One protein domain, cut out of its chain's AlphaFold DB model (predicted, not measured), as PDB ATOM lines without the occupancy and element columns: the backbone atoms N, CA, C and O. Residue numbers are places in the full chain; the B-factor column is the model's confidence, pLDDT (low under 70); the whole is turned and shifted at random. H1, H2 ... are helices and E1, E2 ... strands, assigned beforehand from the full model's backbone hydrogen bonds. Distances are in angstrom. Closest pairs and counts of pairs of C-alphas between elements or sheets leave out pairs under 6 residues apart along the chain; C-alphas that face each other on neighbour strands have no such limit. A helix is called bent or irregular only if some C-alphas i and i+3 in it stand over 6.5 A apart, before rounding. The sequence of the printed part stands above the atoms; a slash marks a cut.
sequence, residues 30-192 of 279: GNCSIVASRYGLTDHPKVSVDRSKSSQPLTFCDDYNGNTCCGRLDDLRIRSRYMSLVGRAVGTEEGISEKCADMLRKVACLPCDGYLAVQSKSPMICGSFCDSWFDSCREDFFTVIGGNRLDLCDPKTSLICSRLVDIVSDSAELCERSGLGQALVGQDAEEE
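This is residues 30 to 192 of the 279 residues of a protein of Perkinsus chesapeaki (UniProt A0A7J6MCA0). With little regular structure, H2 is the core between H1 and H3, hairpin E1-E2 lies toward one end, and residues 30 to 71 loop toward the other. Of 163 printed residues, 65 are in H1, H2, H3, E1, E2, H4, H5 and H6, mostly helix. The whole is compact: radius of gyration of the C-alphas 15.7 A, spans 44 by 37 by 26 A.

E1, residues 141 to 145, and E2, 149 to 152, are an antiparallel hairpin; N 143 and O 151, 2.9 A apart, are within hydrogen-bond range. H5, 171 to 177, touches H3, 127 to 137, closest C-alphas Ser 171 and Asp 131, 5.1 A. H2, 98 to 112, forms helical hairpins with H3 and with H1, 72 to 85. Every O i to N i+4 pair is within range in H1, H3 and H5, 9 of 11 in H2.

H1 runs 20.1 A from C-alpha 72 at (49.087, -11.768, -9.660); irregular H2 runs 21.7 A, C-alphas 108 and 111 being 7.4 A apart.

The printed part has no cut; residues 30 to 55, 117 to 123 and 181 to 191 have pLDDT under 70.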
ATOM      1  N   GLY A  30      29.697  -4.370 -10.885       51.34
ATOM      2  CA  GLY A  30      30.168  -5.330  -9.894       51.34
ATOM      3  C   GLY A  30      31.465  -4.915  -9.222       51.34
ATOM      4  O   GLY A  30      32.438  -4.560  -9.887       51.34
ATOM      5  N   ASN A  31      31.478  -4.951  -7.893       59.12
ATOM      6  CA  ASN A  31      32.649  -4.623  -7.100       59.12
ATOM      7  C   ASN A  31      33.275  -5.923  -6.581       59.12
ATOM      8  O   ASN A  31      32.730  -6.558  -5.676       59.12
ATOM      9  N   CYS A  32      34.468  -6.262  -7.079       65.31
ATOM     10  CA  CYS A  32      35.281  -7.404  -6.629       65.31
ATOM     11  C   CYS A  32      35.507  -7.468  -5.104       65.31
ATOM     12  O   CYS A  32      35.882  -8.510  -4.570       65.31
ATOM     13  N   SER A  33      35.250  -6.377  -4.374       55.66
ATOM     14  CA  SER A  33      35.288  -6.343  -2.906       55.66
ATOM     15  C   SER A  33      34.297  -7.315  -2.239       55.66
ATOM     16  O   SER A  33      34.572  -7.790  -1.132       55.66
ATOM     17  N   ILE A  34      33.159  -7.618  -2.882       50.62
ATOM     18  CA  ILE A  34      32.120  -8.508  -2.326       50.62
ATOM     19  C   ILE A  34      32.596  -9.966  -2.350       50.62
ATOM     20  O   ILE A  34      32.532 -10.649  -1.326       50.62
ATOM     21  N   VAL A  35      33.160 -10.410  -3.476       52.62
ATOM     22  CA  VAL A  35      33.672 -11.780  -3.656       52.62
ATOM     23  C   VAL A  35      34.908 -12.041  -2.791       52.62
ATOM     24  O   VAL A  35      35.038 -13.110  -2.198       52.62
ATOM     25  N   ALA A  36      35.762 -11.029  -2.607       48.34
ATOM     26  CA  ALA A  36      36.964 -11.115  -1.774       48.34
ATOM     27  C   ALA A  36      36.700 -11.442  -0.290       48.34
ATOM     28  O   ALA A  36      37.627 -11.819   0.430       48.34
ATOM     29  N   SER A  37      35.462 -11.259   0.185       45.75
ATOM     30  CA  SER A  37      35.130 -11.297   1.611       45.75
ATOM     31  C   SER A  37      34.353 -12.541   2.061       45.75
ATOM     32  O   SER A  37      34.135 -12.669   3.265       45.75
ATOM     33  N   ARG A  38      33.893 -13.426   1.155       50.62
ATOM     34  CA  ARG A  38      32.792 -14.355   1.493       50.62
ATOM     35  C   ARG A  38      32.929 -15.858   1.213       50.62
ATOM     36  O   ARG A  38      32.007 -16.559   1.611       50.62
ATOM     37  N   TYR A  39      34.025 -16.396   0.676       49.94
ATOM     38  CA  TYR A  39      34.122 -17.860   0.477       49.94
ATOM     39  C   TYR A  39      35.128 -18.497   1.420       49.94
ATOM     40  O   TYR A  39      36.247 -18.013   1.589       49.94
ATOM     41  N   GLY A  40      34.672 -19.557   2.089       48.81
ATOM     42  CA  GLY A  40      35.310 -20.198   3.230       48.81
ATOM     43  C   GLY A  40      35.290 -21.714   3.119       48.81
ATOM     44  O   GLY A  40      34.880 -22.368   4.075       48.81
ATOM     45  N   LEU A  41      35.764 -22.261   1.994       42.88
ATOM     46  CA  LEU A  41      36.031 -23.699   1.928       42.88
ATOM     47  C   LEU A  41      37.266 -24.099   2.720       42.88
ATOM     48  O   LEU A  41      37.282 -25.145   3.338       42.88
ATOM     49  N   THR A  42      38.256 -23.213   2.772       46.22
ATOM     50  CA  THR A  42      39.342 -23.210   3.756       46.22
ATOM     51  C   THR A  42      39.910 -21.800   3.753       46.22
ATOM     52  O   THR A  42      40.703 -21.493   2.865       46.22
ATOM     53  N   ASP A  43      39.450 -20.920   4.654       52.28
ATOM     54  CA  ASP A  43      39.953 -19.545   4.849       52.28
ATOM     55  C   ASP A  43      40.645 -18.968   3.605       52.28
ATOM     56  O   ASP A  43      41.882 -18.848   3.568       52.28
ATOM     57  N   HIS A  44      39.876 -18.716   2.535       52.56
ATOM     58  CA  HIS A  44      40.483 -18.212   1.310       52.56
ATOM     59  C   HIS A  44      41.224 -16.917   1.662       52.56
ATOM     60  O   HIS A  44      40.743 -16.106   2.466       52.56
ATOM     61  N   PRO A  45      42.441 -16.720   1.130       53.16
ATOM     62  CA  PRO A  45      43.169 -15.501   1.396       53.16
ATOM     63  C   PRO A  45      42.320 -14.354   0.854       53.16
ATOM     64  O   PRO A  45      41.900 -14.397  -0.301       53.16
ATOM     65  N   LYS A  46      42.061 -13.341   1.688       59.47
ATOM     66  CA  LYS A  46      41.358 -12.131   1.250       59.47
ATOM     67  C   LYS A  46      42.023 -11.620  -0.026       59.47
ATOM     68  O   LYS A  46      43.224 -11.335  -0.009       59.47
ATOM     69  N   VAL A  47      41.248 -11.531  -1.104       60.66
ATOM     70  CA  VAL A  47      41.738 -11.024  -2.387       60.66
ATOM     71  C   VAL A  47      42.089  -9.555  -2.184       60.66
ATOM     72  O   VAL A  47      41.254  -8.746  -1.770       60.66
ATOM     73  N   SER A  48      43.355  -9.208  -2.403       53.91
ATOM     74  CA  SER A  48      43.777  -7.814  -2.364       53.91
ATOM     75  C   SER A  48      43.435  -7.183  -3.702       53.91
ATOM     76  O   SER A  48      44.124  -7.436  -4.683       53.91
ATOM     77  N   VAL A  49      42.416  -6.321  -3.733       57.19
ATOM     78  CA  VAL A  49      42.099  -5.485  -4.903       57.19
ATOM     79  C   VAL A  49      43.177  -4.392  -5.044       57.19
ATOM     80  O   VAL A  49      42.939  -3.202  -4.836       57.19
ATOM     81  N   ASP A  50      44.420  -4.800  -5.312       52.50
ATOM     82  CA  ASP A  50      45.523  -3.907  -5.650       52.50
ATOM     83  C   ASP A  50      45.452  -3.602  -7.148       52.50
ATOM     84  O   ASP A  50      45.907  -4.361  -8.007       52.50
ATOM     85  N   ARG A  51      44.856  -2.444  -7.428       50.31
ATOM     86  CA  ARG A  51      44.543  -1.886  -8.750       50.31
ATOM     87  C   ARG A  51      45.747  -1.719  -9.677       50.31
ATOM     88  O   ARG A  51      45.569  -1.497 -10.866       50.31
ATOM     89  N   SER A  52      46.967  -1.812  -9.150       45.84
ATOM     90  CA  SER A  52      48.202  -1.594  -9.909       45.84
ATOM     91  C   SER A  52      48.812  -2.870 -10.511       45.84
ATOM     92  O   SER A  52      49.802  -2.783 -11.239       45.84
ATOM     93  N   LYS A  53      48.263  -4.060 -10.208       48.22
ATOM     94  CA  LYS A  53      48.953  -5.350 -10.434       48.22
ATOM     95  C   LYS A  53      48.249  -6.350 -11.360       48.22
ATOM     96  O   LYS A  53      48.731  -7.480 -11.463       48.22
ATOM     97  N   SER A  54      47.173  -5.965 -12.049       53.19
ATOM     98  CA  SER A  54      46.453  -6.846 -12.990       53.19
ATOM     99  C   SER A  54      47.024  -6.868 -14.417       53.19
ATOM    100  O   SER A  54      46.475  -7.543 -15.278       53.19
ATOM    101  N   SER A  55      48.138  -6.178 -14.701       55.59
ATOM    102  CA  SER A  55      48.739  -6.186 -16.049       55.59
ATOM    103  C   SER A  55      49.452  -7.493 -16.414       55.59
ATOM    104  O   SER A  55      49.822  -7.680 -17.572       55.59
ATOM    105  N   GLN A  56      49.683  -8.382 -15.444       71.69
ATOM    106  CA  GLN A  56      50.277  -9.693 -15.687       71.69
ATOM    107  C   GLN A  56      49.189 -10.768 -15.659       71.69
ATOM    108  O   GLN A  56      48.384 -10.754 -14.724       71.69
ATOM    109  N   PRO A  57      49.185 -11.702 -16.627       81.75
ATOM    110  CA  PRO A  57      48.222 -12.791 -16.641       81.75
ATOM    111  C   PRO A  57      48.385 -13.673 -15.398       81.75
ATOM    112  O   PRO A  57      49.498 -13.904 -14.912       81.75
ATOM    113  N   LEU A  58      47.257 -14.162 -14.894       87.94
ATOM    114  CA  LEU A  58      47.174 -15.235 -13.916       87.94
ATOM    115  C   LEU A  58      47.789 -16.500 -14.521       87.94
ATOM    116  O   LEU A  58      47.666 -16.754 -15.720       87.94
ATOM    117  N   THR A  59      48.472 -17.272 -13.679       92.56
ATOM    118  CA  THR A  59      49.165 -18.509 -14.068       92.56
ATOM    119  C   THR A  59      48.527 -19.754 -13.473       92.56
ATOM    120  O   THR A  59      48.736 -20.845 -13.990       92.56
ATOM    121  N   PHE A  60      47.804 -19.614 -12.360       92.50
ATOM    122  CA  PHE A  60      47.118 -20.713 -11.693       92.50
ATOM    123  C   PHE A  60      45.603 -20.627 -11.844       92.50
ATOM    124  O   PHE A  60      44.961 -21.655 -11.944       92.50
ATOM    125  N   CYS A  61      45.028 -19.433 -11.884       90.69
ATOM    126  CA  CYS A  61      43.622 -19.217 -12.222       90.69
ATOM    127  C   CYS A  61      43.502 -18.616 -13.631       90.69
ATOM    128  O   CYS A  61      42.762 -17.661 -13.852       90.69
ATOM    129  N   ASP A  62      44.301 -19.127 -14.567       91.19
ATOM    130  CA  ASP A  62      44.488 -18.585 -15.914       91.19
ATOM    131  C   ASP A  62      43.228 -18.629 -16.782       91.19
ATOM    132  O   ASP A  62      43.071 -17.758 -17.642       91.19
ATOM    133  N   ASP A  63      42.302 -19.541 -16.482       88.88
ATOM    134  CA  ASP A  63      40.967 -19.602 -17.087       88.88
ATOM    135  C   ASP A  63      40.237 -18.246 -16.987       88.88
ATOM    136  O   ASP A  63      39.543 -17.829 -17.913       88.88
ATOM    137  N   TYR A  64      40.468 -17.492 -15.905       85.62
ATOM    138  CA  TYR A  64      39.798 -16.217 -15.637       85.62
ATOM    139  C   TYR A  64      40.508 -14.996 -16.236       85.62
ATOM    140  O   TYR A  64      40.018 -13.881 -16.082       85.62
ATOM    141  N   ASN A  65      41.634 -15.149 -16.945       83.75
ATOM    142  CA  ASN A  65      42.425 -14.019 -17.462       83.75
ATOM    143  C   ASN A  65      41.613 -12.977 -18.260       83.75
ATOM    144  O   ASN A  65      41.953 -11.794 -18.239       83.75
ATOM    145  N   GLY A  66      40.555 -13.401 -18.960       78.44
ATOM    146  CA  GLY A  66      39.683 -12.507 -19.729       78.44
ATOM    147  C   GLY A  66      38.672 -11.713 -18.893       78.44
ATOM    148  O   GLY A  66      38.229 -10.651 -19.326       78.44
ATOM    149  N   ASN A  67      38.310 -12.202 -17.705       78.81
ATOM    150  CA  ASN A  67      37.311 -11.601 -16.825       78.81
ATOM    151  C   ASN A  67      37.587 -12.027 -15.372       78.81
ATOM    152  O   ASN A  67      37.037 -13.020 -14.892       78.81
ATOM    153  N   THR A  68      38.463 -11.289 -14.679       80.38
ATOM    154  CA  THR A  68      38.903 -11.659 -13.330       80.38
ATOM    155  C   THR A  68      38.785 -10.556 -12.290       80.38
ATOM    156  O   THR A  68      38.906  -9.380 -12.608       80.38
ATOM    157  N   CYS A  69      38.619 -10.963 -11.030       78.50
ATOM    158  CA  CYS A  69      38.783 -10.132  -9.837       78.50
ATOM    159  C   CYS A  69      40.135 -10.287  -9.119       78.50
ATOM    160  O   CYS A  69      40.389  -9.585  -8.137       78.50
ATOM    161  N   CYS A  70      41.016 -11.164  -9.597       79.62
ATOM    162  CA  CYS A  70      42.309 -11.436  -8.977       79.62
ATOM    163  C   CYS A  70      43.454 -10.686  -9.660       79.62
ATOM    164  O   CYS A  70      43.503 -10.553 -10.882       79.62
ATOM    165  N   GLY A  71      44.431 -10.243  -8.863       79.38
ATOM    166  CA  GLY A  71      45.747  -9.860  -9.368       79.38
ATOM    167  C   GLY A  71      46.763 -10.999  -9.240       79.38
ATOM    168  O   GLY A  71      46.519 -12.016  -8.587       79.38
ATOM    169  N   ARG A  72      47.979 -10.794  -9.765       82.75
ATOM    170  CA  ARG A  72      49.087 -11.768  -9.660       82.75
ATOM    171  C   ARG A  72      49.379 -12.225  -8.227       82.75
ATOM    172  O   ARG A  72      49.755 -13.369  -7.999       82.75
ATOM    173  N   LEU A  73      49.284 -11.324  -7.249       81.56
ATOM    174  CA  LEU A  73      49.543 -11.687  -5.851       81.56
ATOM    175  C   LEU A  73      48.467 -12.623  -5.296       81.56
ATOM    176  O   LEU A  73      48.796 -13.488  -4.488       81.56
ATOM    177  N   ASP A  74      47.221 -12.471  -5.732       83.31
ATOM    178  CA  ASP A  74      46.125 -13.347  -5.328       83.31
ATOM    179  C   ASP A  74      46.269 -14.715  -5.996       83.31
ATOM    180  O   ASP A  74      46.242 -15.716  -5.286       83.31
ATOM    181  N   ASP A  75      46.593 -14.757  -7.295       87.31
ATOM    182  CA  ASP A  75      46.940 -15.987  -8.033       87.31
ATOM    183  C   ASP A  75      48.025 -16.799  -7.308       87.31
ATOM    184  O   ASP A  75      47.870 -17.989  -7.037       87.31
ATOM    185  N   LEU A  76      49.109 -16.131  -6.897       87.44
ATOM    186  CA  LEU A  76      50.200 -16.767  -6.159       87.44
ATOM    187  C   LEU A  76      49.768 -17.284  -4.782       87.44
ATOM    188  O   LEU A  76      50.222 -18.352  -4.366       87.44
ATOM    189  N   ARG A  77      48.918 -16.544  -4.059       85.88
ATOM    190  CA  ARG A  77      48.407 -16.966  -2.743       85.88
ATOM    191  C   ARG A  77      47.463 -18.157  -2.867       85.88
ATOM    192  O   ARG A  77      47.593 -19.095  -2.080       85.88
ATOM    193  N   ILE A  78      46.552 -18.122  -3.839       86.75
ATOM    194  CA  ILE A  78      45.623 -19.214  -4.140       86.75
ATOM    195  C   ILE A  78      46.428 -20.455  -4.522       86.75
ATOM    196  O   ILE A  78      46.287 -21.484  -3.864       86.75
ATOM    197  N   ARG A  79      47.373 -20.332  -5.466       90.00
ATOM    198  CA  ARG A  79      48.274 -21.427  -5.853       90.00
ATOM    199  C   ARG A  79      49.023 -22.006  -4.661       90.00
ATOM    200  O   ARG A  79      49.069 -23.219  -4.491       90.00
ATOM    201  N   SER A  80      49.629 -21.155  -3.832       87.25
ATOM    202  CA  SER A  80      50.405 -21.612  -2.676       87.25
ATOM    203  C   SER A  80      49.547 -22.397  -1.686       87.25
ATOM    204  O   SER A  80      50.013 -23.404  -1.154       87.25
ATOM    205  N   ARG A  81      48.313 -21.949  -1.429       83.19
ATOM    206  CA  ARG A  81      47.383 -22.655  -0.539       83.19
ATOM    207  C   ARG A  81      46.897 -23.956  -1.156       83.19
ATOM    208  O   ARG A  81      46.997 -24.989  -0.500       83.19
ATOM    209  N   TYR A  82      46.484 -23.930  -2.420       86.62
ATOM    210  CA  TYR A  82      46.094 -25.129  -3.156       86.62
ATOM    211  C   TYR A  82      47.197 -26.194  -3.118       86.62
ATOM    212  O   TYR A  82      46.946 -27.334  -2.747       86.62
ATOM    213  N   MET A  83      48.450 -25.821  -3.395       86.94
ATOM    214  CA  MET A  83      49.572 -26.767  -3.360       86.94
ATOM    215  C   MET A  83      49.861 -27.306  -1.954       86.94
ATOM    216  O   MET A  83      50.302 -28.444  -1.813       86.94
ATOM    217  N   SER A  84      49.606 -26.515  -0.907       81.00
ATOM    218  CA  SER A  84      49.788 -26.973   0.475       81.00
ATOM    219  C   SER A  84      48.737 -27.996   0.921       81.00
ATOM    220  O   SER A  84      49.076 -28.901   1.691       81.00
ATOM    221  N   LEU A  85      47.507 -27.860   0.414       75.62
ATOM    222  CA  LEU A  85      46.352 -28.681   0.780       75.62
ATOM    223  C   LEU A  85      46.198 -29.887  -0.153       75.62
ATOM    224  O   LEU A  85      46.238 -31.025   0.294       75.62
ATOM    225  N   VAL A  86      46.094 -29.635  -1.457       81.50
ATOM    226  CA  VAL A  86      45.826 -30.649  -2.484       81.50
ATOM    227  C   VAL A  86      47.127 -31.242  -3.010       81.50
ATOM    228  O   VAL A  86      47.282 -32.456  -3.068       81.50
ATOM    229  N   GLY A  87      48.101 -30.390  -3.351       75.00
ATOM    230  CA  GLY A  87      49.283 -30.785  -4.131       75.00
ATOM    231  C   GLY A  87      50.149 -31.887  -3.510       75.00
ATOM    232  O   GLY A  87      50.879 -32.562  -4.226       75.00
ATOM    233  N   ARG A  88      50.067 -32.095  -2.190       73.56
ATOM    234  CA  ARG A  88      50.792 -33.171  -1.489       73.56
ATOM    235  C   ARG A  88      50.038 -34.503  -1.449       73.56
ATOM    236  O   ARG A  88      50.669 -35.518  -1.178       73.56
ATOM    237  N   ALA A  89      48.729 -34.482  -1.686       76.56
ATOM    238  CA  ALA A  89      47.850 -35.648  -1.665       76.56
ATOM    239  C   ALA A  89      47.527 -36.171  -3.077       76.56
ATOM    240  O   ALA A  89      47.096 -37.318  -3.208       76.56
ATOM    241  N   VAL A  90      47.748 -35.370  -4.131       83.88
ATOM    242  CA  VAL A  90      47.461 -35.788  -5.514       83.88
ATOM    243  C   VAL A  90      48.251 -37.040  -5.893       83.88
ATOM    244  O   VAL A  90      49.475 -37.070  -5.762       83.88
ATOM    245  N   GLY A  91      47.547 -38.058  -6.391       76.38
ATOM    246  CA  GLY A  91      48.157 -39.281  -6.925       76.38
ATOM    247  C   GLY A  91      48.713 -40.238  -5.864       76.38
ATOM    248  O   GLY A  91      49.464 -41.151  -6.200       76.38
ATOM    249  N   THR A  92      48.364 -40.036  -4.592       79.00
ATOM    250  CA  THR A  92      48.679 -40.974  -3.501       79.00
ATOM    251  C   THR A  92      47.511 -41.936  -3.259       79.00
ATOM    252  O   THR A  92      46.368 -41.584  -3.541       79.00
ATOM    253  N   GLU A  93      47.778 -43.144  -2.744       75.62
ATOM    254  CA  GLU A  93      46.741 -44.181  -2.539       75.62
ATOM    255  C   GLU A  93      45.623 -43.747  -1.574       75.62
ATOM    256  O   GLU A  93      44.479 -44.156  -1.735       75.62
ATOM    257  N   GLU A  94      45.946 -42.892  -0.600       76.50
ATOM    258  CA  GLU A  94      45.022 -42.376   0.425       76.50
ATOM    259  C   GLU A  94      44.736 -40.873   0.246       76.50
ATOM    260  O   GLU A  94      44.396 -40.174   1.200       76.50
ATOM    261  N   GLY A  95      44.954 -40.346  -0.961       80.56
ATOM    262  CA  GLY A  95      44.873 -38.916  -1.236       80.56
ATOM    263  C   GLY A  95      43.745 -38.531  -2.179       80.56
ATOM    264  O   GLY A  95      42.605 -38.964  -2.027       80.56
ATOM    265  N   ILE A  96      44.079 -37.650  -3.120       88.19
ATOM    266  CA  ILE A  96      43.130 -37.034  -4.046       88.19
ATOM    267  C   ILE A  96      43.476 -37.456  -5.477       88.19
ATOM    268  O   ILE A  96      44.639 -37.407  -5.891       88.19
ATOM    269  N   SER A  97      42.476 -37.860  -6.253       91.81
ATOM    270  CA  SER A  97      42.634 -38.152  -7.674       91.81
ATOM    271  C   SER A  97      42.914 -36.880  -8.483       91.81
ATOM    272  O   SER A  97      42.560 -35.772  -8.084       91.81
ATOM    273  N   GLU A  98      43.507 -37.014  -9.672       92.06
ATOM    274  CA  GLU A  98      43.718 -35.863 -10.570       92.06
ATOM    275  C   GLU A  98      42.393 -35.174 -10.942       92.06
ATOM    276  O   GLU A  98      42.314 -33.950 -10.959       92.06
ATOM    277  N   LYS A  99      41.319 -35.952 -11.142       94.00
ATOM    278  CA  LYS A  99      39.988 -35.421 -11.476       94.00
ATOM    279  C   LYS A  99      39.405 -34.578 -10.346       94.00
ATOM    280  O   LYS A  99      38.880 -33.493 -10.589       94.00
ATOM    281  N   CYS A 100      39.503 -35.055  -9.109       93.50
ATOM    282  CA  CYS A 100      39.060 -34.279  -7.961       93.50
ATOM    283  C   CYS A 100      39.947 -33.053  -7.727       93.50
ATOM    284  O   CYS A 100      39.437 -31.979  -7.408       93.50
ATOM    285  N   ALA A 101      41.260 -33.180  -7.942       91.62
ATOM    286  CA  ALA A 101      42.192 -32.063  -7.855       91.62
ATOM    287  C   ALA A 101      41.810 -30.931  -8.829       91.62
ATOM    288  O   ALA A 101      41.759 -29.767  -8.424       91.62
ATOM    289  N   ASP A 102      41.434 -31.261 -10.067       92.31
ATOM    290  CA  ASP A 102      40.952 -30.277 -11.044       92.31
ATOM    291  C   ASP A 102      39.671 -29.563 -10.578       92.31
ATOM    292  O   ASP A 102      39.574 -28.335 -10.668       92.31
ATOM    293  N   MET A 103      38.712 -30.293  -9.999       92.56
ATOM    294  CA  MET A 103      37.503 -29.684  -9.427       92.56
ATOM    295  C   MET A 103      37.832 -28.758  -8.249       92.56
ATOM    296  O   MET A 103      37.347 -27.626  -8.184       92.56
ATOM    297  N   LEU A 104      38.727 -29.184  -7.354       90.06
ATOM    298  CA  LEU A 104      39.196 -28.373  -6.228       90.06
ATOM    299  C   LEU A 104      39.954 -27.124  -6.689       90.06
ATOM    300  O   LEU A 104      39.851 -26.076  -6.048       90.06
ATOM    301  N   ARG A 105      40.690 -27.195  -7.805       91.19
ATOM    302  CA  ARG A 105      41.337 -26.026  -8.415       91.19
ATOM    303  C   ARG A 105      40.290 -25.011  -8.869       91.19
ATOM    304  O   ARG A 105      40.439 -23.831  -8.556       91.19
ATOM    305  N   LYS A 106      39.228 -25.451  -9.557       90.94
ATOM    306  CA  LYS A 106      38.128 -24.567  -9.979       90.94
ATOM    307  C   LYS A 106      37.492 -23.864  -8.778       90.94
ATOM    308  O   LYS A 106      37.370 -22.642  -8.778       90.94
ATOM    309  N   VAL A 107      37.202 -24.612  -7.711       87.69
ATOM    310  CA  VAL A 107      36.691 -24.046  -6.449       87.69
ATOM    311  C   VAL A 107      37.687 -23.060  -5.823       87.69
ATOM    312  O   VAL A 107      37.296 -21.988  -5.364       87.69
ATOM    313  N   ALA A 108      38.988 -23.367  -5.836       86.31
ATOM    314  CA  ALA A 108      40.021 -22.479  -5.302       86.31
ATOM    315  C   ALA A 108      40.113 -21.141  -6.055       86.31
ATOM    316  O   ALA A 108      40.421 -20.115  -5.440       86.31
ATOM    317  N   CYS A 109      39.837 -21.157  -7.360       87.50
ATOM    318  CA  CYS A 109      39.853 -19.991  -8.238       87.50
ATOM    319  C   CYS A 109      38.517 -19.241  -8.318       87.50
ATOM    320  O   CYS A 109      38.484 -18.162  -8.904       87.50
ATOM    321  N   LEU A 110      37.452 -19.731  -7.676       85.19
ATOM    322  CA  LEU A 110      36.144 -19.069  -7.610       85.19
ATOM    323  C   LEU A 110      36.214 -17.573  -7.233       85.19
ATOM    324  O   LEU A 110      35.523 -16.775  -7.865       85.19
ATOM    325  N   PRO A 111      37.071 -17.119  -6.289       80.62
ATOM    326  CA  PRO A 111      37.191 -15.694  -5.973       80.62
ATOM    327  C   PRO A 111      37.708 -14.818  -7.124       80.62
ATOM    328  O   PRO A 111      37.607 -13.592  -7.066       80.62
ATOM    329  N   CYS A 112      38.312 -15.440  -8.136       81.19
ATOM    330  CA  CYS A 112      38.842 -14.771  -9.309       81.19
ATOM    331  C   CYS A 112      37.805 -14.598 -10.409       81.19
ATOM    332  O   CYS A 112      38.121 -13.894 -11.358       81.19
ATOM    333  N   ASP A 113      36.607 -15.168 -10.296       81.88
ATOM    334  CA  ASP A 113      35.557 -15.022 -11.297       81.88
ATOM    335  C   ASP A 113      34.970 -13.596 -11.292       81.88
ATOM    336  O   ASP A 113      34.343 -13.149 -10.326       81.88
ATOM    337  N   GLY A 114      35.184 -12.860 -12.387       76.19
ATOM    338  CA  GLY A 114      34.682 -11.496 -12.538       76.19
ATOM    339  C   GLY A 114      33.163 -11.393 -12.740       76.19
ATOM    340  O   GLY A 114      32.583 -10.332 -12.488       76.19
ATOM    341  N   TYR A 115      32.490 -12.470 -13.159       74.62
ATOM    342  CA  TYR A 115      31.031 -12.509 -13.281       74.62
ATOM    343  C   TYR A 115      30.356 -12.572 -11.907       74.62
ATOM    344  O   TYR A 115      29.456 -11.778 -11.620       74.62
ATOM    345  N   LEU A 116      30.864 -13.422 -11.008       72.69
ATOM    346  CA  LEU A 116      30.352 -13.523  -9.636       72.69
ATOM    347  C   LEU A 116      30.477 -12.207  -8.854       72.69
ATOM    348  O   LEU A 116      29.686 -11.944  -7.954       72.69
ATOM    349  N   ALA A 117      31.425 -11.337  -9.212       64.81
ATOM    350  CA  ALA A 117      31.609 -10.040  -8.562       64.81
ATOM    351  C   ALA A 117      30.522  -9.000  -8.847       64.81
ATOM    352  O   ALA A 117      30.409  -8.015  -8.111       64.81
ATOM    353  N   VAL A 118      29.723  -9.202  -9.895       60.00
ATOM    354  CA  VAL A 118      28.546  -8.368 -10.192       60.00
ATOM    355  C   VAL A 118      27.341  -8.801  -9.385       60.00
ATOM    356  O   VAL A 118      26.451  -7.998  -9.099       60.00
ATOM    357  N   GLN A 119      27.328 -10.057  -8.962       60.72
ATOM    358  CA  GLN A 119      26.229 -10.595  -8.202       60.72
ATOM    359  C   GLN A 119      26.352 -10.123  -6.750       60.72
ATOM    360  O   GLN A 119      27.239 -10.508  -5.998       60.72
ATOM    361  N   SER A 120      25.441  -9.246  -6.329       46.94
ATOM    362  CA  SER A 120      25.348  -8.747  -4.945       46.94
ATOM    363  C   SER A 120      24.963  -9.833  -3.923       46.94
ATOM    364  O   SER A 120      24.938  -9.582  -2.713       46.94
ATOM    365  N   LYS A 121      24.656 -11.046  -4.398       54.34
ATOM    366  CA  LYS A 121      24.313 -12.232  -3.609       54.34
ATOM    367  C   LYS A 121      25.550 -13.105  -3.402       54.34
ATOM    368  O   LYS A 121      26.529 -13.003  -4.128       54.34
ATOM    369  N   SER A 122      25.507 -13.975  -2.394       56.84
ATOM    370  CA  SER A 122      26.509 -15.039  -2.295       56.84
ATOM    371  C   SER A 122      26.442 -15.877  -3.591       56.84
ATOM    372  O   SER A 122      25.331 -16.289  -3.917       56.84
ATOM    373  N   PRO A 123      27.552 -16.111  -4.321       62.69
ATOM    374  CA  PRO A 123      27.634 -17.042  -5.414       62.69
ATOM    375  C   PRO A 123      27.185 -18.377  -4.861       62.69
ATOM    376  O   PRO A 123      27.749 -18.931  -3.915       62.69
ATOM    377  N   MET A 124      26.074 -18.813  -5.419       73.06
ATOM    378  CA  MET A 124      25.611 -20.168  -5.272       73.06
ATOM    379  C   MET A 124      26.402 -21.010  -6.268       73.06
ATOM    380  O   MET A 124      26.783 -20.521  -7.335       73.06
ATOM    381  N   ILE A 125      26.661 -22.264  -5.927       81.88
ATOM    382  CA  ILE A 125      27.250 -23.220  -6.861       81.88
ATOM    383  C   ILE A 125      26.122 -23.893  -7.623       81.88
ATOM    384  O   ILE A 125      25.108 -24.266  -7.026       81.88
ATOM    385  N   CYS A 126      26.280 -24.038  -8.933       87.06
ATOM    386  CA  CYS A 126      25.302 -24.738  -9.747       87.06
ATOM    387  C   CYS A 126      25.187 -26.196  -9.312       87.06
ATOM    388  O   CYS A 126      26.188 -26.837  -8.981       87.06
ATOM    389  N   GLY A 127      23.967 -26.738  -9.340       87.62
ATOM    390  CA  GLY A 127      23.738 -28.135  -8.975       87.62
ATOM    391  C   GLY A 127      24.562 -29.093  -9.834       87.62
ATOM    392  O   GLY A 127      25.253 -29.951  -9.296       87.62
ATOM    393  N   SER A 128      24.613 -28.831 -11.140       89.50
ATOM    394  CA  SER A 128      25.442 -29.552 -12.112       89.50
ATOM    395  C   SER A 128      26.941 -29.561 -11.778       89.50
ATOM    396  O   SER A 128      27.620 -30.577 -11.968       89.50
ATOM    397  N   PHE A 129      27.477 -28.460 -11.241       91.12
ATOM    398  CA  PHE A 129      28.866 -28.408 -10.789       91.12
ATOM    399  C   PHE A 129      29.067 -29.213  -9.505       91.12
ATOM    400  O   PHE A 129      30.049 -29.946  -9.407       91.12
ATOM    401  N   CYS A 130      28.138 -29.125  -8.545       91.38
ATOM    402  CA  CYS A 130      28.169 -29.954  -7.338       91.38
ATOM    403  C   CYS A 130      28.141 -31.450  -7.681       91.38
ATOM    404  O   CYS A 130      28.915 -32.213  -7.108       91.38
ATOM    405  N   ASP A 131      27.303 -31.857  -8.638       94.00
ATOM    406  CA  ASP A 131      27.220 -33.240  -9.122       94.00
ATOM    407  C   ASP A 131      28.553 -33.686  -9.728       94.00
ATOM    408  O   ASP A 131      29.129 -34.692  -9.314       94.00
ATOM    409  N   SER A 132      29.104 -32.875 -10.636       95.19
ATOM    410  CA  SER A 132      30.401 -33.143 -11.267       95.19
ATOM    411  C   SER A 132      31.537 -33.214 -10.244       95.19
ATOM    412  O   SER A 132      32.463 -34.019 -10.380       95.19
ATOM    413  N   TRP A 133      31.481 -32.373  -9.208       93.94
ATOM    414  CA  TRP A 133      32.477 -32.338  -8.144       93.94
ATOM    415  C   TRP A 133      32.383 -33.588  -7.274       93.94
ATOM    416  O   TRP A 133      33.396 -34.254  -7.055       93.94
ATOM    417  N   PHE A 134      31.175 -33.955  -6.851       95.44
ATOM    418  CA  PHE A 134      30.926 -35.170  -6.089       95.44
ATOM    419  C   PHE A 134      31.378 -36.413  -6.852       95.44
ATOM    420  O   PHE A 134      32.175 -37.187  -6.329       95.44
ATOM    421  N   ASP A 135      30.964 -36.570  -8.109       96.94
ATOM    422  CA  ASP A 135      31.331 -37.731  -8.921       96.94
ATOM    423  C   ASP A 135      32.841 -37.839  -9.153       96.94
ATOM    424  O   ASP A 135      33.388 -38.945  -9.179       96.94
ATOM    425  N   SER A 136      33.530 -36.701  -9.275       96.56
ATOM    426  CA  SER A 136      34.987 -36.669  -9.443       96.56
ATOM    427  C   SER A 136      35.747 -37.005  -8.160       96.56
ATOM    428  O   SER A 136      36.854 -37.525  -8.251       96.56
ATOM    429  N   CYS A 137      35.166 -36.721  -6.990       95.31
ATOM    430  CA  CYS A 137      35.810 -36.852  -5.680       95.31
ATOM    431  C   CYS A 137      35.266 -38.003  -4.816       95.31
ATOM    432  O   CYS A 137      35.749 -38.205  -3.705       95.31
ATOM    433  N   ARG A 138      34.256 -38.752  -5.276       95.94
ATOM    434  CA  ARG A 138      33.500 -39.715  -4.450       95.94
ATOM    435  C   ARG A 138      34.353 -40.778  -3.749       95.94
ATOM    436  O   ARG A 138      34.047 -41.138  -2.616       95.94
ATOM    437  N   GLU A 139      35.411 -41.264  -4.400       94.81
ATOM    438  CA  GLU A 139      36.329 -42.269  -3.837       94.81
ATOM    439  C   GLU A 139      37.565 -41.649  -3.166       94.81
ATOM    440  O   GLU A 139      38.373 -42.381  -2.599       94.81
ATOM    441  N   ASP A 140      37.718 -40.325  -3.213       93.31
ATOM    442  CA  ASP A 140      38.868 -39.626  -2.642       93.31
ATOM    443  C   ASP A 140      38.664 -39.332  -1.153       93.31
ATOM    444  O   ASP A 140      37.538 -39.317  -0.644       93.31
ATOM    445  N   PHE A 141      39.769 -39.112  -0.439       91.88
ATOM    446  CA  PHE A 141      39.762 -39.038   1.019       91.88
ATOM    447  C   PHE A 141      39.590 -37.611   1.547       91.88
ATOM    448  O   PHE A 141      40.363 -36.696   1.257       91.88
ATOM    449  N   PHE A 142      38.600 -37.457   2.419       91.50
ATOM    450  CA  PHE A 142      38.257 -36.218   3.105       91.50
ATOM    451  C   PHE A 142      38.243 -36.441   4.616       91.50
ATOM    452  O   PHE A 142      38.238 -37.573   5.113       91.50
ATOM    453  N   THR A 143      38.230 -35.344   5.362       89.25
ATOM    454  CA  THR A 143      38.064 -35.351   6.811       89.25
ATOM    455  C   THR A 143      36.935 -34.413   7.223       89.25
ATOM    456  O   THR A 143      36.619 -33.438   6.539       89.25
ATOM    457  N   VAL A 144      36.300 -34.718   8.352       88.94
ATOM    458  CA  VAL A 144      35.261 -33.867   8.933       88.94
ATOM    459  C   VAL A 144      35.892 -33.012  10.019       88.94
ATOM    460  O   VAL A 144      36.372 -33.524  11.033       88.94
ATOM    461  N   ILE A 145      35.860 -31.699   9.822       84.94
ATOM    462  CA  ILE A 145      36.354 -30.718  10.787       84.94
ATOM    463  C   ILE A 145      35.197 -30.130  11.611       84.94
ATOM    464  O   ILE A 145      34.016 -30.420  11.400       84.94
ATOM    465  N   GLY A 146      35.534 -29.287  12.592       82.38
ATOM    466  CA  GLY A 146      34.561 -28.674  13.498       82.38
ATOM    467  C   GLY A 146      33.373 -28.022  12.776       82.38
ATOM    468  O   GLY A 146      33.544 -27.302  11.789       82.38
ATOM    469  N   GLY A 147      32.168 -28.266  13.302       82.06
ATOM    470  CA  GLY A 147      30.914 -27.772  12.724       82.06
ATOM    471  C   GLY A 147      30.374 -28.614  11.565       82.06
ATOM    472  O   GLY A 147      29.636 -28.079  10.750       82.06
ATOM    473  N   ASN A 148      30.745 -29.899  11.481       84.31
ATOM    474  CA  ASN A 148      30.348 -30.812  10.403       84.31
ATOM    475  C   ASN A 148      30.817 -30.362   9.007       84.31
ATOM    476  O   ASN A 148      30.228 -30.745   8.002       84.31
ATOM    477  N   ARG A 149      31.871 -29.548   8.925       86.94
ATOM    478  CA  ARG A 149      32.409 -29.095   7.638       86.94
ATOM    479  C   ARG A 149      33.368 -30.123   7.062       86.94
ATOM    480  O   ARG A 149      33.986 -30.878   7.815       86.94
ATOM    481  N   LEU A 150      33.482 -30.139   5.742       87.69
ATOM    482  CA  LEU A 150      34.448 -30.975   5.042       87.69
ATOM    483  C   LEU A 150      35.761 -30.223   4.865       87.69
ATOM    484  O   LEU A 150      35.768 -29.021   4.603       87.69
ATOM    485  N   ASP A 151      36.857 -30.954   4.999       84.94
ATOM    486  CA  ASP A 151      38.189 -30.524   4.596       84.94
ATOM    487  C   ASP A 151      38.891 -31.694   3.899       84.94
ATOM    488  O   ASP A 151      38.453 -32.850   3.969       84.94
ATOM    489  N   LEU A 152      39.981 -31.399   3.208       84.19
ATOM    490  CA  LEU A 152      40.791 -32.415   2.554       84.19
ATOM    491  C   LEU A 152      41.540 -33.238   3.594       84.19
ATOM    492  O   LEU A 152      42.041 -32.708   4.589       84.19
ATOM    493  N   CYS A 153      41.647 -34.542   3.350       83.75
ATOM    494  CA  CYS A 153      42.496 -35.382   4.176       83.75
ATOM    495  C   CYS A 153      43.968 -34.979   3.988       83.75
ATOM    496  O   CYS A 153      44.521 -35.061   2.892       83.75
ATOM    497  N   ASP A 154      44.623 -34.591   5.079       78.88
ATOM    498  CA  ASP A 154      46.081 -34.498   5.159       78.88
ATOM    499  C   ASP A 154      46.574 -35.592   6.115       78.88
ATOM    500  O   ASP A 154      46.370 -35.461   7.325       78.88
ATOM    501  N   PRO A 155      47.276 -36.631   5.622       70.12
ATOM    502  CA  PRO A 155      47.778 -37.732   6.447       70.12
ATOM    503  C   PRO A 155      48.643 -37.301   7.643       70.12
ATOM    504  O   PRO A 155      48.873 -38.084   8.563       70.12
ATOM    505  N   LYS A 156      49.169 -36.066   7.643       74.81
ATOM    506  CA  LYS A 156      49.998 -35.535   8.736       74.81
ATOM    507  C   LYS A 156      49.205 -34.825   9.826       74.81
ATOM    508  O   LYS A 156      49.723 -34.680  10.932       74.81
ATOM    509  N   THR A 157      48.021 -34.308   9.511       77.88
ATOM    510  CA  THR A 157      47.265 -33.415  10.410       77.88
ATOM    511  C   THR A 157      45.841 -33.896  10.672       77.88
ATOM    512  O   THR A 157      45.285 -33.600  11.729       77.88
ATOM    513  N   SER A 158      45.268 -34.671   9.755       81.38
ATOM    514  CA  SER A 158      43.943 -35.269   9.878       81.38
ATOM    515  C   SER A 158      44.017 -36.545  10.708       81.38
ATOM    516  O   SER A 158      44.811 -37.438  10.429       81.38
ATOM    517  N   LEU A 159      43.181 -36.637  11.745       80.69
ATOM    518  CA  LEU A 159      43.126 -37.817  12.614       80.69
ATOM    519  C   LEU A 159      42.333 -38.970  11.991       80.69
ATOM    520  O   LEU A 159      42.614 -40.132  12.272       80.69
ATOM    521  N   ILE A 160      41.313 -38.643  11.195       86.62
ATOM    522  CA  ILE A 160      40.414 -39.605  10.559       86.62
ATOM    523  C   ILE A 160      40.178 -39.134   9.133       86.62
ATOM    524  O   ILE A 160      39.702 -38.016   8.924       86.62
ATOM    525  N   CYS A 161      40.491 -39.999   8.178       89.31
ATOM    526  CA  CYS A 161      40.176 -39.798   6.776       89.31
ATOM    527  C   CYS A 161      39.209 -40.878   6.312       89.31
ATOM    528  O   CYS A 161      39.272 -42.029   6.746       89.31
ATOM    529  N   SER A 162      38.268 -40.496   5.466       92.25
ATOM    530  CA  SER A 162      37.254 -41.394   4.924       92.25
ATOM    531  C   SER A 162      36.943 -40.966   3.504       92.25
ATOM    532  O   SER A 162      37.115 -39.795   3.159       92.25
ATOM    533  N   ARG A 163      36.505 -41.911   2.673       94.44
ATOM    534  CA  ARG A 163      36.098 -41.571   1.312       94.44
ATOM    535  C   ARG A 163      34.904 -40.638   1.363       94.44
ATOM    536  O   ARG A 163      34.054 -40.782   2.244       94.44
ATOM    537  N   LEU A 164      34.828 -39.717   0.413       94.88
ATOM    538  CA  LEU A 164      33.757 -38.730   0.377       94.88
ATOM    539  C   LEU A 164      32.368 -39.389   0.409       94.88
ATOM    540  O   LEU A 164      31.529 -39.011   1.220       94.88
ATOM    541  N   VAL A 165      32.163 -40.428  -0.403       96.00
ATOM    542  CA  VAL A 165      30.896 -41.178  -0.485       96.00
ATOM    543  C   VAL A 165      30.484 -41.854   0.829       96.00
ATOM    544  O   VAL A 165      29.310 -42.152   1.025       96.00
ATOM    545  N   ASP A 166      31.432 -42.097   1.737       95.62
ATOM    546  CA  ASP A 166      31.155 -42.716   3.035       95.62
ATOM    547  C   ASP A 166      30.746 -41.673   4.097       95.62
ATOM    548  O   ASP A 166      30.253 -42.045   5.164       95.62
ATOM    549  N   ILE A 167      30.956 -40.373   3.836       94.06
ATOM    550  CA  ILE A 167      30.729 -39.289   4.810       94.06
ATOM    551  C   ILE A 167      29.706 -38.235   4.382       94.06
ATOM    552  O   ILE A 167      29.294 -37.461   5.247       94.06
ATOM    553  N   VAL A 168      29.299 -38.194   3.111       94.81
ATOM    554  CA  VAL A 168      28.160 -37.396   2.622       94.81
ATOM    555  C   VAL A 168      27.198 -38.266   1.813       94.81
ATOM    556  O   VAL A 168      27.626 -39.221   1.166       94.81
ATOM    557  N   SER A 169      25.903 -37.942   1.833       93.00
ATOM    558  CA  SER A 169      24.863 -38.692   1.121       93.00
ATOM    559  C   SER A 169      24.813 -38.399  -0.375       93.00
ATOM    560  O   SER A 169      24.469 -39.287  -1.154       93.00
ATOM    561  N   ASP A 170      25.120 -37.163  -0.769       93.69
ATOM    562  CA  ASP A 170      24.977 -36.671  -2.139       93.69
ATOM    563  C   ASP A 170      25.818 -35.406  -2.406       93.69
ATOM    564  O   ASP A 170      26.547 -34.893  -1.549       93.69
ATOM    565  N   SER A 171      25.724 -34.910  -3.640       92.75
ATOM    566  CA  SER A 171      26.400 -33.708  -4.127       92.75
ATOM    567  C   SER A 171      25.934 -32.414  -3.458       92.75
ATOM    568  O   SER A 171      26.732 -31.485  -3.297       92.75
ATOM    569  N   ALA A 172      24.669 -32.343  -3.038       90.19
ATOM    570  CA  ALA A 172      24.133 -31.184  -2.340       90.19
ATOM    571  C   ALA A 172      24.775 -31.063  -0.953       90.19
ATOM    572  O   ALA A 172      25.266 -29.988  -0.591       90.19
ATOM    573  N   GLU A 173      24.866 -32.180  -0.223       91.44
ATOM    574  CA  GLU A 173      25.523 -32.229   1.082       91.44
ATOM    575  C   GLU A 173      27.024 -31.891   0.973       91.44
ATOM    576  O   GLU A 173      27.538 -31.138   1.807       91.44
ATOM    577  N   LEU A 174      27.725 -32.356  -0.076       91.31
ATOM    578  CA  LEU A 174      29.110 -31.942  -0.358       91.31
ATOM    579  C   LEU A 174      29.226 -30.412  -0.444       91.31
ATOM    580  O   LEU A 174      30.043 -29.812   0.261       91.31
ATOM    581  N   CYS A 175      28.421 -29.770  -1.291       87.94
ATOM    582  CA  CYS A 175      28.485 -28.323  -1.504       87.94
ATOM    583  C   CYS A 175      28.080 -27.512  -0.262       87.94
ATOM    584  O   CYS A 175      28.685 -26.469   0.028       87.94
ATOM    585  N   GLU A 176      27.098 -27.990   0.505       86.69
ATOM    586  CA  GLU A 176      26.676 -27.370   1.763       86.69
ATOM    587  C   GLU A 176      27.771 -27.462   2.832       86.69
ATOM    588  O   GLU A 176      28.179 -26.441   3.393       86.69
ATOM    589  N   ARG A 177      28.307 -28.664   3.086       87.56
ATOM    590  CA  ARG A 177      29.321 -28.889   4.131       87.56
ATOM    591  C   ARG A 177      30.690 -28.327   3.777       87.56
ATOM    592  O   ARG A 177      31.505 -28.100   4.673       87.56
ATOM    593  N   SER A 178      30.921 -28.046   2.501       83.31
ATOM    594  CA  SER A 178      32.075 -27.280   2.037       83.31
ATOM    595  C   SER A 178      31.879 -25.762   2.222       83.31
ATOM    596  O   SER A 178      32.827 -24.992   2.135       83.31
ATOM    597  N   GLY A 179      30.671 -25.292   2.546       78.88
ATOM    598  CA  GLY A 179      30.405 -23.882   2.846       78.88
ATOM    599  C   GLY A 179      30.174 -22.996   1.619       78.88
ATOM    600  O   GLY A 179      30.290 -21.775   1.737       78.88
ATOM    601  N   LEU A 180      29.850 -23.582   0.459       72.56
ATOM    602  CA  LEU A 180      29.445 -22.824  -0.735       72.56
ATOM    603  C   LEU A 180      27.925 -22.788  -0.917       72.56
ATOM    604  O   LEU A 180      27.407 -21.815  -1.457       72.56
ATOM    605  N   GLY A 181      27.211 -23.809  -0.431       66.62
ATOM    606  CA  GLY A 181      25.780 -23.974  -0.695       66.62
ATOM    607  C   GLY A 181      25.485 -24.270  -2.173       66.62
ATOM    608  O   GLY A 181      26.309 -24.035  -3.056       66.62
ATOM    609  N   GLN A 182      24.298 -24.805  -2.451       68.56
ATOM    610  CA  GLN A 182      23.852 -25.150  -3.804       68.56
ATOM    611  C   GLN A 182      22.741 -24.191  -4.248       68.56
ATOM    612  O   GLN A 182      21.871 -23.827  -3.450       68.56
ATOM    613  N   ALA A 183      22.757 -23.778  -5.516       65.50
ATOM    614  CA  ALA A 183      21.632 -23.080  -6.123       65.50
ATOM    615  C   ALA A 183      20.418 -24.020  -6.167       65.50
ATOM    616  O   ALA A 183      20.529 -25.174  -6.580       65.50
ATOM    617  N   LEU A 184      19.254 -23.539  -5.726       60.31
ATOM    618  CA  LEU A 184      18.021 -24.318  -5.828       60.31
ATOM    619  C   LEU A 184      17.611 -24.441  -7.297       60.31
ATOM    620  O   LEU A 184      17.689 -23.469  -8.043       60.31
ATOM    621  N   VAL A 185      17.126 -25.621  -7.687       51.28
ATOM    622  CA  VAL A 185      16.677 -25.894  -9.058       51.28
ATOM    623  C   VAL A 185      15.515 -24.964  -9.430       51.28
ATOM    624  O   VAL A 185      14.407 -25.071  -8.900       51.28
ATOM    625  N   GLY A 186      15.792 -24.053 -10.360       54.62
ATOM    626  CA  GLY A 186      14.877 -23.103 -10.988       54.62
ATOM    627  C   GLY A 186      15.625 -22.370 -12.106       54.62
ATOM    628  O   GLY A 186      16.808 -22.091 -11.941       54.62
ATOM    629  N   GLN A 187      14.961 -22.081 -13.234       50.59
ATOM    630  CA  GLN A 187      15.617 -21.576 -14.458       50.59
ATOM    631  C   GLN A 187      16.516 -20.353 -14.202       50.59
ATOM    632  O   GLN A 187      17.653 -20.336 -14.649       50.59
ATOM    633  N   ASP A 188      16.061 -19.400 -13.388       54.38
ATOM    634  CA  ASP A 188      16.823 -18.174 -13.115       54.38
ATOM    635  C   ASP A 188      18.007 -18.389 -12.146       54.38
ATOM    636  O   ASP A 188      18.963 -17.621 -12.144       54.38
ATOM    637  N   ALA A 189      17.960 -19.419 -11.292       59.91
ATOM    638  CA  ALA A 189      18.991 -19.670 -10.280       59.91
ATOM    639  C   ALA A 189      20.160 -20.507 -10.817       59.91
ATOM    640  O   ALA A 189      21.275 -20.388 -10.312       59.91
ATOM    641  N   GLU A 190      19.903 -21.338 -11.830       63.22
ATOM    642  CA  GLU A 190      20.919 -22.158 -12.495       63.22
ATOM    643  C   GLU A 190      21.697 -21.369 -13.568       63.22
ATOM    644  O   GLU A 190      22.836 -21.697 -13.885       63.22
ATOM    645  N   GLU A 191      21.122 -20.276 -14.077       63.69
ATOM    646  CA  GLU A 191      21.805 -19.342 -14.984       63.69
ATOM    647  C   GLU A 191      22.667 -18.297 -14.239       63.69
ATOM    648  O   GLU A 191      23.604 -17.745 -14.815       63.69
ATOM    649  N   GLU A 192      22.389 -18.050 -12.951       73.12
ATOM    650  CA  GLU A 192      23.074 -17.060 -12.098       73.12
ATOM    651  C   GLU A 192      24.056 -17.691 -11.078       73.12
ATOM    652  O   GLU A 192      24.467 -17.039 -10.115       73.12
TER     653      GLU A 192